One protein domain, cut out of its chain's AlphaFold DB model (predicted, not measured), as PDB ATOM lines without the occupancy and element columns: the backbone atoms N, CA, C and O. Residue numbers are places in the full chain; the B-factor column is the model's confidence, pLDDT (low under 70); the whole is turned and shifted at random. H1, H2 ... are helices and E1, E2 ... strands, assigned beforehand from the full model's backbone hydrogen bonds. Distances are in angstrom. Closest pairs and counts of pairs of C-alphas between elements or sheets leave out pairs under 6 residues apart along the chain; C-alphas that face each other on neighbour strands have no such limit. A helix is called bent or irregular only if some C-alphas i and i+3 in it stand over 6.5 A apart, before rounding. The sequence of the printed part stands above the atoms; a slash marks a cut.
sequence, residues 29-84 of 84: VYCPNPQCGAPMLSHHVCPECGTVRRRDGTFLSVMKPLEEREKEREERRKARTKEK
ATOM      1  N   VAL A  29     313.037 396.321 460.560       86.62
ATOM      2  CA  VAL A  29     311.748 395.840 460.054       86.62
ATOM      3  C   VAL A  29     311.771 395.946 458.534       86.62
ATOM      4  O   VAL A  29     312.360 396.874 457.987       86.62
ATOM      5  N   TYR A  30     311.137 395.014 457.830       85.00
ATOM      6  CA  TYR A  30     311.026 395.097 456.375       85.00
ATOM      7  C   TYR A  30     310.001 396.149 455.945       85.00
ATOM      8  O   TYR A  30     308.967 396.338 456.595       85.00
ATOM      9  N   CYS A  31     310.297 396.839 454.846       83.44
ATOM     10  CA  CYS A  31     309.399 397.813 454.246       83.44
ATOM     11  C   CYS A  31     308.041 397.166 453.917       83.44
ATOM     12  O   CYS A  31     308.012 396.098 453.307       83.44
ATOM     13  N   PRO A  32     306.909 397.804 454.267       79.00
ATOM     14  CA  PRO A  32     305.585 397.258 453.987       79.00
ATOM     15  C   PRO A  32     305.191 397.337 452.507       79.00
ATOM     16  O   PRO A  32     304.191 396.741 452.120       79.00
ATOM     17  N   ASN A  33     305.933 398.086 451.684       77.00
ATOM     18  CA  ASN A  33     305.699 398.117 450.249       77.00
ATOM     19  C   ASN A  33     306.172 396.787 449.619       77.00
ATOM     20  O   ASN A  33     307.376 396.501 449.683       77.00
ATOM     21  N   PRO A  34     305.279 396.008 448.972       73.12
ATOM     22  CA  PRO A  34     305.615 394.707 448.388       73.12
ATOM     23  C   PRO A  34     306.639 394.783 447.248       73.12
ATOM     24  O   PRO A  34     307.281 393.783 446.949       73.12
ATOM     25  N   GLN A  35     306.820 395.949 446.626       74.88
ATOM     26  CA  GLN A  35     307.789 396.136 445.541       74.88
ATOM     27  C   GLN A  35     309.208 396.461 446.030       74.88
ATOM     28  O   GLN A  35     310.149 396.368 445.252       74.88
ATOM     29  N   CYS A  36     309.374 396.861 447.293       81.00
ATOM     30  CA  CYS A  36     310.663 397.305 447.826       81.00
ATOM     31  C   CYS A  36     311.268 396.269 448.777       81.00
ATOM     32  O   CYS A  36     312.410 395.870 448.589       81.00
ATOM     33  N   GLY A  37     310.531 395.833 449.808       76.31
ATOM     34  CA  GLY A  37     311.025 394.832 450.766       76.31
ATOM     35  C   GLY A  37     312.323 395.196 451.512       76.31
ATOM     36  O   GLY A  37     312.856 394.358 452.232       76.31
ATOM     37  N   ALA A  38     312.837 396.422 451.379       83.81
ATOM     38  CA  ALA A  38     314.113 396.828 451.956       83.81
ATOM     39  C   ALA A  38     314.082 396.882 453.496       83.81
ATOM     40  O   ALA A  38     313.026 397.148 454.088       83.81
ATOM     41  N   PRO A  39     315.227 396.671 454.170       86.38
ATOM     42  CA  PRO A  39     315.332 396.833 455.614       86.38
ATOM     43  C   PRO A  39     315.203 398.310 456.008       86.38
ATOM     44  O   PRO A  39     315.905 399.181 455.496       86.38
ATOM     45  N   MET A  40     314.326 398.597 456.965       84.00
ATOM     46  CA  MET A  40     314.101 399.935 457.508       84.00
ATOM     47  C   MET A  40     314.031 399.916 459.038       84.00
ATOM     48  O   MET A  40     313.809 398.881 459.665       84.00
ATOM     49  N   LEU A  41     314.215 401.080 459.657       84.81
ATOM     50  CA  LEU A  41     313.994 401.247 461.093       84.81
ATOM     51  C   LEU A  41     312.495 401.382 461.383       84.81
ATOM     52  O   LEU A  41     311.751 401.995 460.611       84.81
ATOM     53  N   SER A  42     312.046 400.857 462.523       82.06
ATOM     54  CA  SER A  42     310.662 401.043 462.965       82.06
ATOM     55  C   SER A  42     310.322 402.537 463.110       82.06
ATOM     56  O   SER A  42     311.112 403.317 463.629       82.06
ATOM     57  N   HIS A  43     309.139 402.945 462.634       80.88
ATOM     58  CA  HIS A  43     308.651 404.340 462.613       80.88
ATOM     59  C   HIS A  43     309.425 405.336 461.731       80.88
ATOM     60  O   HIS A  43     309.105 406.524 461.746       80.88
ATOM     61  N   HIS A  44     310.380 404.876 460.924       80.12
ATOM     62  CA  HIS A  44     311.037 405.711 459.922       80.12
ATOM     63  C   HIS A  44     310.403 405.537 458.537       80.12
ATOM     64  O   HIS A  44     309.754 404.535 458.239       80.12
ATOM     65  N   VAL A  45     310.598 406.544 457.685       81.06
ATOM     66  CA  VAL A  45     310.274 406.459 456.257       81.06
ATOM     67  C   VAL A  45     311.300 405.544 455.587       81.06
ATOM     68  O   VAL A  45     312.498 405.693 455.843       81.06
ATOM     69  N   CYS A  46     310.850 404.625 454.727       82.19
ATOM     70  CA  CYS A  46     311.769 403.795 453.953       82.19
ATOM     71  C   CYS A  46     312.682 404.700 453.103       82.19
ATOM     72  O   CYS A  46     312.160 405.519 452.338       82.19
ATOM     73  N   PRO A  47     314.020 404.583 453.218       74.88
ATOM     74  CA  PRO A  47     314.929 405.420 452.446       74.88
ATOM     75  C   PRO A  47     314.779 405.172 450.946       74.88
ATOM     76  O   PRO A  47     314.994 406.106 450.183       74.88
ATOM     77  N   GLU A  48     314.370 403.964 450.547       75.81
ATOM     78  CA  GLU A  48     314.307 403.566 449.144       75.81
ATOM     79  C   GLU A  48     313.057 404.038 448.407       75.81
ATOM     80  O   GLU A  48     313.143 404.701 447.377       75.81
ATOM     81  N   CYS A  49     311.882 403.724 448.944       74.50
ATOM     82  CA  CYS A  49     310.608 404.021 448.286       74.50
ATOM     83  C   CYS A  49     309.833 405.172 448.936       74.50
ATOM     84  O   CYS A  49     308.739 405.509 448.490       74.50
ATOM     85  N   GLY A  50     310.353 405.772 450.010       73.12
ATOM     86  CA  GLY A  50     309.711 406.915 450.657       73.12
ATOM     87  C   GLY A  50     308.387 406.586 451.352       73.12
ATOM     88  O   GLY A  50     307.692 407.509 451.781       73.12
ATOM     89  N   THR A  51     308.017 405.305 451.461       75.50
ATOM     90  CA  THR A  51     306.771 404.877 452.102       75.50
ATOM     91  C   THR A  51     306.929 404.780 453.612       75.50
ATOM     92  O   THR A  51     307.912 404.223 454.108       75.50
ATOM     93  N   VAL A  52     305.929 405.263 454.345       73.19
ATOM     94  CA  VAL A  52     305.797 405.079 455.796       73.19
ATOM     95  C   VAL A  52     304.439 404.474 456.128       73.19
ATOM     96  O   VAL A  52     303.433 404.798 455.493       73.19
ATOM     97  N   ARG A  53     304.398 403.603 457.140       68.50
ATOM     98  CA  ARG A  53     303.143 403.065 457.670       68.50
ATOM     99  C   ARG A  53     302.562 404.050 458.679       68.50
ATOM    100  O   ARG A  53     303.147 404.247 459.746       68.50
ATOM    101  N   ARG A  54     301.426 404.668 458.356       67.00
ATOM    102  CA  ARG A  54     300.710 405.514 459.313       67.00
ATOM    103  C   ARG A  54     299.937 404.663 460.325       67.00
ATOM    104  O   ARG A  54     299.775 403.452 460.169       67.00
ATOM    105  N   ARG A  55     299.516 405.299 461.418       65.06
ATOM    106  CA  ARG A  55     298.881 404.644 462.577       65.06
ATOM    107  C   ARG A  55     297.500 404.061 462.230       65.06
ATOM    108  O   ARG A  55     297.077 403.091 462.841       65.06
ATOM    109  N   ASP A  56     296.871 404.631 461.212       66.38
ATOM    110  CA  ASP A  56     295.606 404.282 460.562       66.38
ATOM    111  C   ASP A  56     295.737 403.188 459.483       66.38
ATOM    112  O   ASP A  56     294.757 402.844 458.832       66.38
ATOM    113  N   GLY A  57     296.931 402.620 459.277       62.91
ATOM    114  CA  GLY A  57     297.163 401.565 458.282       62.91
ATOM    115  C   GLY A  57     297.310 402.071 456.844       62.91
ATOM    116  O   GLY A  57     297.564 401.273 455.946       62.91
ATOM    117  N   THR A  58     297.214 403.383 456.618       60.91
ATOM    118  CA  THR A  58     297.475 403.993 455.313       60.91
ATOM    119  C   THR A  58     298.981 404.092 455.037       60.91
ATOM    120  O   THR A  58     299.796 404.368 455.929       60.91
ATOM    121  N   PHE A  59     299.368 403.847 453.785       63.59
ATOM    122  CA  PHE A  59     300.747 403.962 453.307       63.59
ATOM    123  C   PHE A  59     300.903 405.288 452.572       63.59
ATOM    124  O   PHE A  59     300.263 405.502 451.546       63.59
ATOM    125  N   LEU A  60     301.735 406.187 453.101       67.00
ATOM    126  CA  LEU A  60     301.999 407.479 452.467       67.00
ATOM    127  C   LEU A  60     303.407 407.492 451.871       67.00
ATOM    128  O   LEU A  60     304.367 407.176 452.576       67.00
ATOM    129  N   SER A  61     303.529 407.879 450.601       59.72
ATOM    130  CA  SER A  61     304.800 408.174 449.936       59.72
ATOM    131  C   SER A  61     305.172 409.639 450.178       59.72
ATOM    132  O   SER A  61     304.515 410.556 449.695       59.72
ATOM    133  N   VAL A  62     306.205 409.873 450.988       60.28
ATOM    134  CA  VAL A  62     306.592 411.228 451.433       60.28
ATOM    135  C   VAL A  62     307.831 411.749 450.694       60.28
ATOM    136  O   VAL A  62     308.160 412.926 450.812       60.28
ATOM    137  N   MET A  63     308.533 410.922 449.908       59.34
ATOM    138  CA  MET A  63     309.777 411.340 449.246       59.34
ATOM    139  C   MET A  63     309.806 411.081 447.741       59.34
ATOM    140  O   MET A  63     309.233 410.114 447.244       59.34
ATOM    141  N   LYS A  64     310.552 411.958 447.055       54.84
ATOM    142  CA  LYS A  64     311.078 411.762 445.702       54.84
ATOM    143  C   LYS A  64     311.951 410.492 445.653       54.84
ATOM    144  O   LYS A  64     312.648 410.224 446.640       54.84
ATOM    145  N   PRO A  65     311.912 409.723 444.551       56.12
ATOM    146  CA  PRO A  65     312.656 408.472 444.394       56.12
ATOM    147  C   PRO A  65     314.157 408.669 444.653       56.12
ATOM    148  O   PRO A  65     314.707 409.736 444.368       56.12
ATOM    149  N   LEU A  66     314.819 407.642 445.205       59.91
ATOM    150  CA  LEU A  66     316.245 407.661 445.569       59.91
ATOM    151  C   LEU A  66     317.165 408.235 444.491       59.91
ATOM    152  O   LEU A  66     318.127 408.929 444.822       59.91
ATOM    153  N   GLU A  67     316.833 407.996 443.226       62.44
ATOM    154  CA  GLU A  67     317.583 408.470 442.068       62.44
ATOM    155  C   GLU A  67     317.831 409.983 442.099       62.44
ATOM    156  O   GLU A  67     318.915 410.440 441.743       62.44
ATOM    157  N   GLU A  68     316.862 410.783 442.552       61.56
ATOM    158  CA  GLU A  68     317.024 412.239 442.630       61.56
ATOM    159  C   GLU A  68     317.992 412.647 443.752       61.56
ATOM    160  O   GLU A  68     318.792 413.568 443.587       61.56
ATOM    161  N   ARG A  69     317.977 411.932 444.886       59.66
ATOM    162  CA  ARG A  69     318.854 412.211 446.040       59.66
ATOM    163  C   ARG A  69     320.297 411.787 445.775       59.66
ATOM    164  O   ARG A  69     321.224 412.422 446.281       59.66
ATOM    165  N   GLU A  70     320.498 410.712 445.018       70.00
ATOM    166  CA  GLU A  70     321.826 410.251 444.609       70.00
ATOM    167  C   GLU A  70     322.460 411.198 443.594       70.00
ATOM    168  O   GLU A  70     323.615 411.585 443.788       70.00
ATOM    169  N   LYS A  71     321.686 411.670 442.607       74.19
ATOM    170  CA  LYS A  71     322.127 412.700 441.655       74.19
ATOM    171  C   LYS A  71     322.577 413.973 442.377       74.19
ATOM    172  O   LYS A  71     323.687 414.433 442.138       74.19
ATOM    173  N   GLU A  72     321.809 414.466 443.355       71.31
ATOM    174  CA  GLU A  72     322.190 415.661 444.128       71.31
ATOM    175  C   GLU A  72     323.478 415.445 444.957       71.31
ATOM    176  O   GLU A  72     324.336 416.325 445.058       71.31
ATOM    177  N   ARG A  73     323.658 414.259 445.557       73.00
ATOM    178  CA  ARG A  73     324.887 413.913 446.298       73.00
ATOM    179  C   ARG A  73     326.099 413.804 445.378       73.00
ATOM    180  O   ARG A  73     327.188 414.238 445.762       73.00
ATOM    181  N   GLU A  74     325.923 413.223 444.197       79.50
ATOM    182  CA  GLU A  74     326.979 413.077 443.202       79.50
ATOM    183  C   GLU A  74     327.362 414.434 442.601       79.50
ATOM    184  O   GLU A  74     328.548 414.735 442.496       79.50
ATOM    185  N   GLU A  75     326.391 415.300 442.312       79.50
ATOM    186  CA  GLU A  75     326.613 416.687 441.892       79.50
ATOM    187  C   GLU A  75     327.368 417.489 442.958       79.50
ATOM    188  O   GLU A  75     328.383 418.115 442.652       79.50
ATOM    189  N   ARG A  76     326.966 417.397 444.233       77.06
ATOM    190  CA  ARG A  76     327.699 418.013 445.357       77.06
ATOM    191  C   ARG A  76     329.131 417.480 445.480       77.06
ATOM    192  O   ARG A  76     330.040 418.232 445.838       77.06
ATOM    193  N   ARG A  77     329.354 416.191 445.196       82.06
ATOM    194  CA  ARG A  77     330.689 415.567 445.205       82.06
ATOM    195  C   ARG A  77     331.540 416.047 444.025       82.06
ATOM    196  O   ARG A  77     332.700 416.386 444.244       82.06
ATOM    197  N   LYS A  78     330.958 416.134 442.824       84.19
ATOM    198  CA  LYS A  78     331.584 416.664 441.600       84.19
ATOM    199  C   LYS A  78     331.940 418.149 441.736       84.19
ATOM    200  O   LYS A  78     333.022 418.548 441.313       84.19
ATOM    201  N   ALA A  79     331.089 418.948 442.381       80.50
ATOM    202  CA  ALA A  79     331.365 420.353 442.685       80.50
ATOM    203  C   ALA A  79     332.602 420.505 443.589       80.50
ATOM    204  O   ALA A  79     333.517 421.250 443.253       80.50
ATOM    205  N   ARG A  80     332.701 419.706 444.663       77.19
ATOM    206  CA  ARG A  80     333.867 419.709 445.571       77.19
ATOM    207  C   ARG A  80     335.181 419.305 444.907       77.19
ATOM    208  O   ARG A  80     336.236 419.746 445.346       77.19
ATOM    209  N   THR A  81     335.144 418.429 443.904       73.38
ATOM    210  CA  THR A  81     336.347 418.026 443.155       73.38
ATOM    211  C   THR A  81     336.752 419.028 442.081       73.38
ATOM    212  O   THR A  81     337.889 418.978 441.641       73.38
ATOM    213  N   LYS A  82     335.844 419.915 441.652       70.56
ATOM    214  CA  LYS A  82     336.091 420.927 440.614       70.56
ATOM    215  C   LYS A  82     336.701 422.224 441.171       70.56
ATOM    216  O   LYS A  82     337.253 423.005 440.409       70.56
ATOM    217  N   GLU A  83     336.594 422.448 442.481       58.31
ATOM    218  CA  GLU A  83     337.198 423.584 443.206       58.31
ATOM    219  C   GLU A  83     338.648 423.333 443.670       58.31
ATOM    220  O   GLU A  83     339.256 424.214 444.278       58.31
ATOM    221  N   LYS A  84     339.201 422.141 443.416       54.69
ATOM    222  CA  LYS A  84     340.610 421.792 443.652       54.69
ATOM    223  C   LYS A  84     341.368 421.744 442.337       54.69
ATOM    224  O   LYS A  84     342.558 422.120 442.372       54.69
TER     225      LYS A  84
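Overview. This is residues 29 to 84 of the 84 residues of a protein of Deltaproteobacteria bacterium (UniProt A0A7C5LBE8). A small, compact head of loops and very short strands has one long helix, H1, sticking out of it like a handle; residues 68 to 84 stand free, and 68 to 82 of them belong to H1. In the head, E2 and E3 form a small antiparallel hairpin, while E1 lies away from it and is paired with the first printed residues, 29 to 30. The printed part has 56 residues, with three named strands and one named helix in the order E1, E2, E3, H1; under half of the residues, 26, are in these elements, and the class is mixed, helices and strands. With a radius of gyration of the C-alphas of 14.9 A the whole is only just loose, close to extended, and it spans 50 by 19 by 17 A, a rod with the head at one end and H1 reaching out to the other.

Along the chain. Start at C-alpha 29, at (311.748, 395.840, 460.054), and go on to E1, residues 39 to 41, which is 7.2 A from first to last C-alpha and begins at C-alpha 39, at (315.332, 396.833, 455.614). Next look for E2 at residues 51 to 53, 6.9 A long, and for E3 at residues 59 to 61, 6.7 A long. Then find C-alpha 66 at (316.245, 407.661, 445.569); from there H1, residues 66 to 82, runs 24.4 A to C-alpha 82 at (336.091, 420.927, 440.614).

Arrangement. At the first printed residues, see that residues 29 to 30 are paired with residues 39 to 40 of E1, antiparallel. E1 pairs with no named strand, and it is apart from E2, E3 and H1. Further on, E2 and E3 are antiparallel neighbours and form a hairpin, with 152 degrees between their directions. Compare C-alphas 51 and 61, which face each other at 4.4 A. Across this pair N 52 and O 60 are within hydrogen-bond range at 3.0 A, and N 60 and O 52 at 3.2 A. H1 follows E3 after a tight link of 4 residues and is apart from E2. In H1 every O i to N i+4 pair is within hydrogen-bond range, and the helix is not bent.

Size, cuts and confidence. The two C-alphas farthest apart are those of Asp 56 and Lys 84, at 51.2 A. Without the residues that stand free, the body has 39 residues, spans 29 by 18 by 16 A and has a radius of gyration of 9.1 A. The printed part has no cut and ends at residue 84, the chain's last. The links E2 to E3 and E3 to H1 are tight, E1 to E2 is short with 9 residues, and no link is long. The mean pLDDT of the printed part is 72.7; look for values under 70 at residues 53 to 69 and 83 to 84.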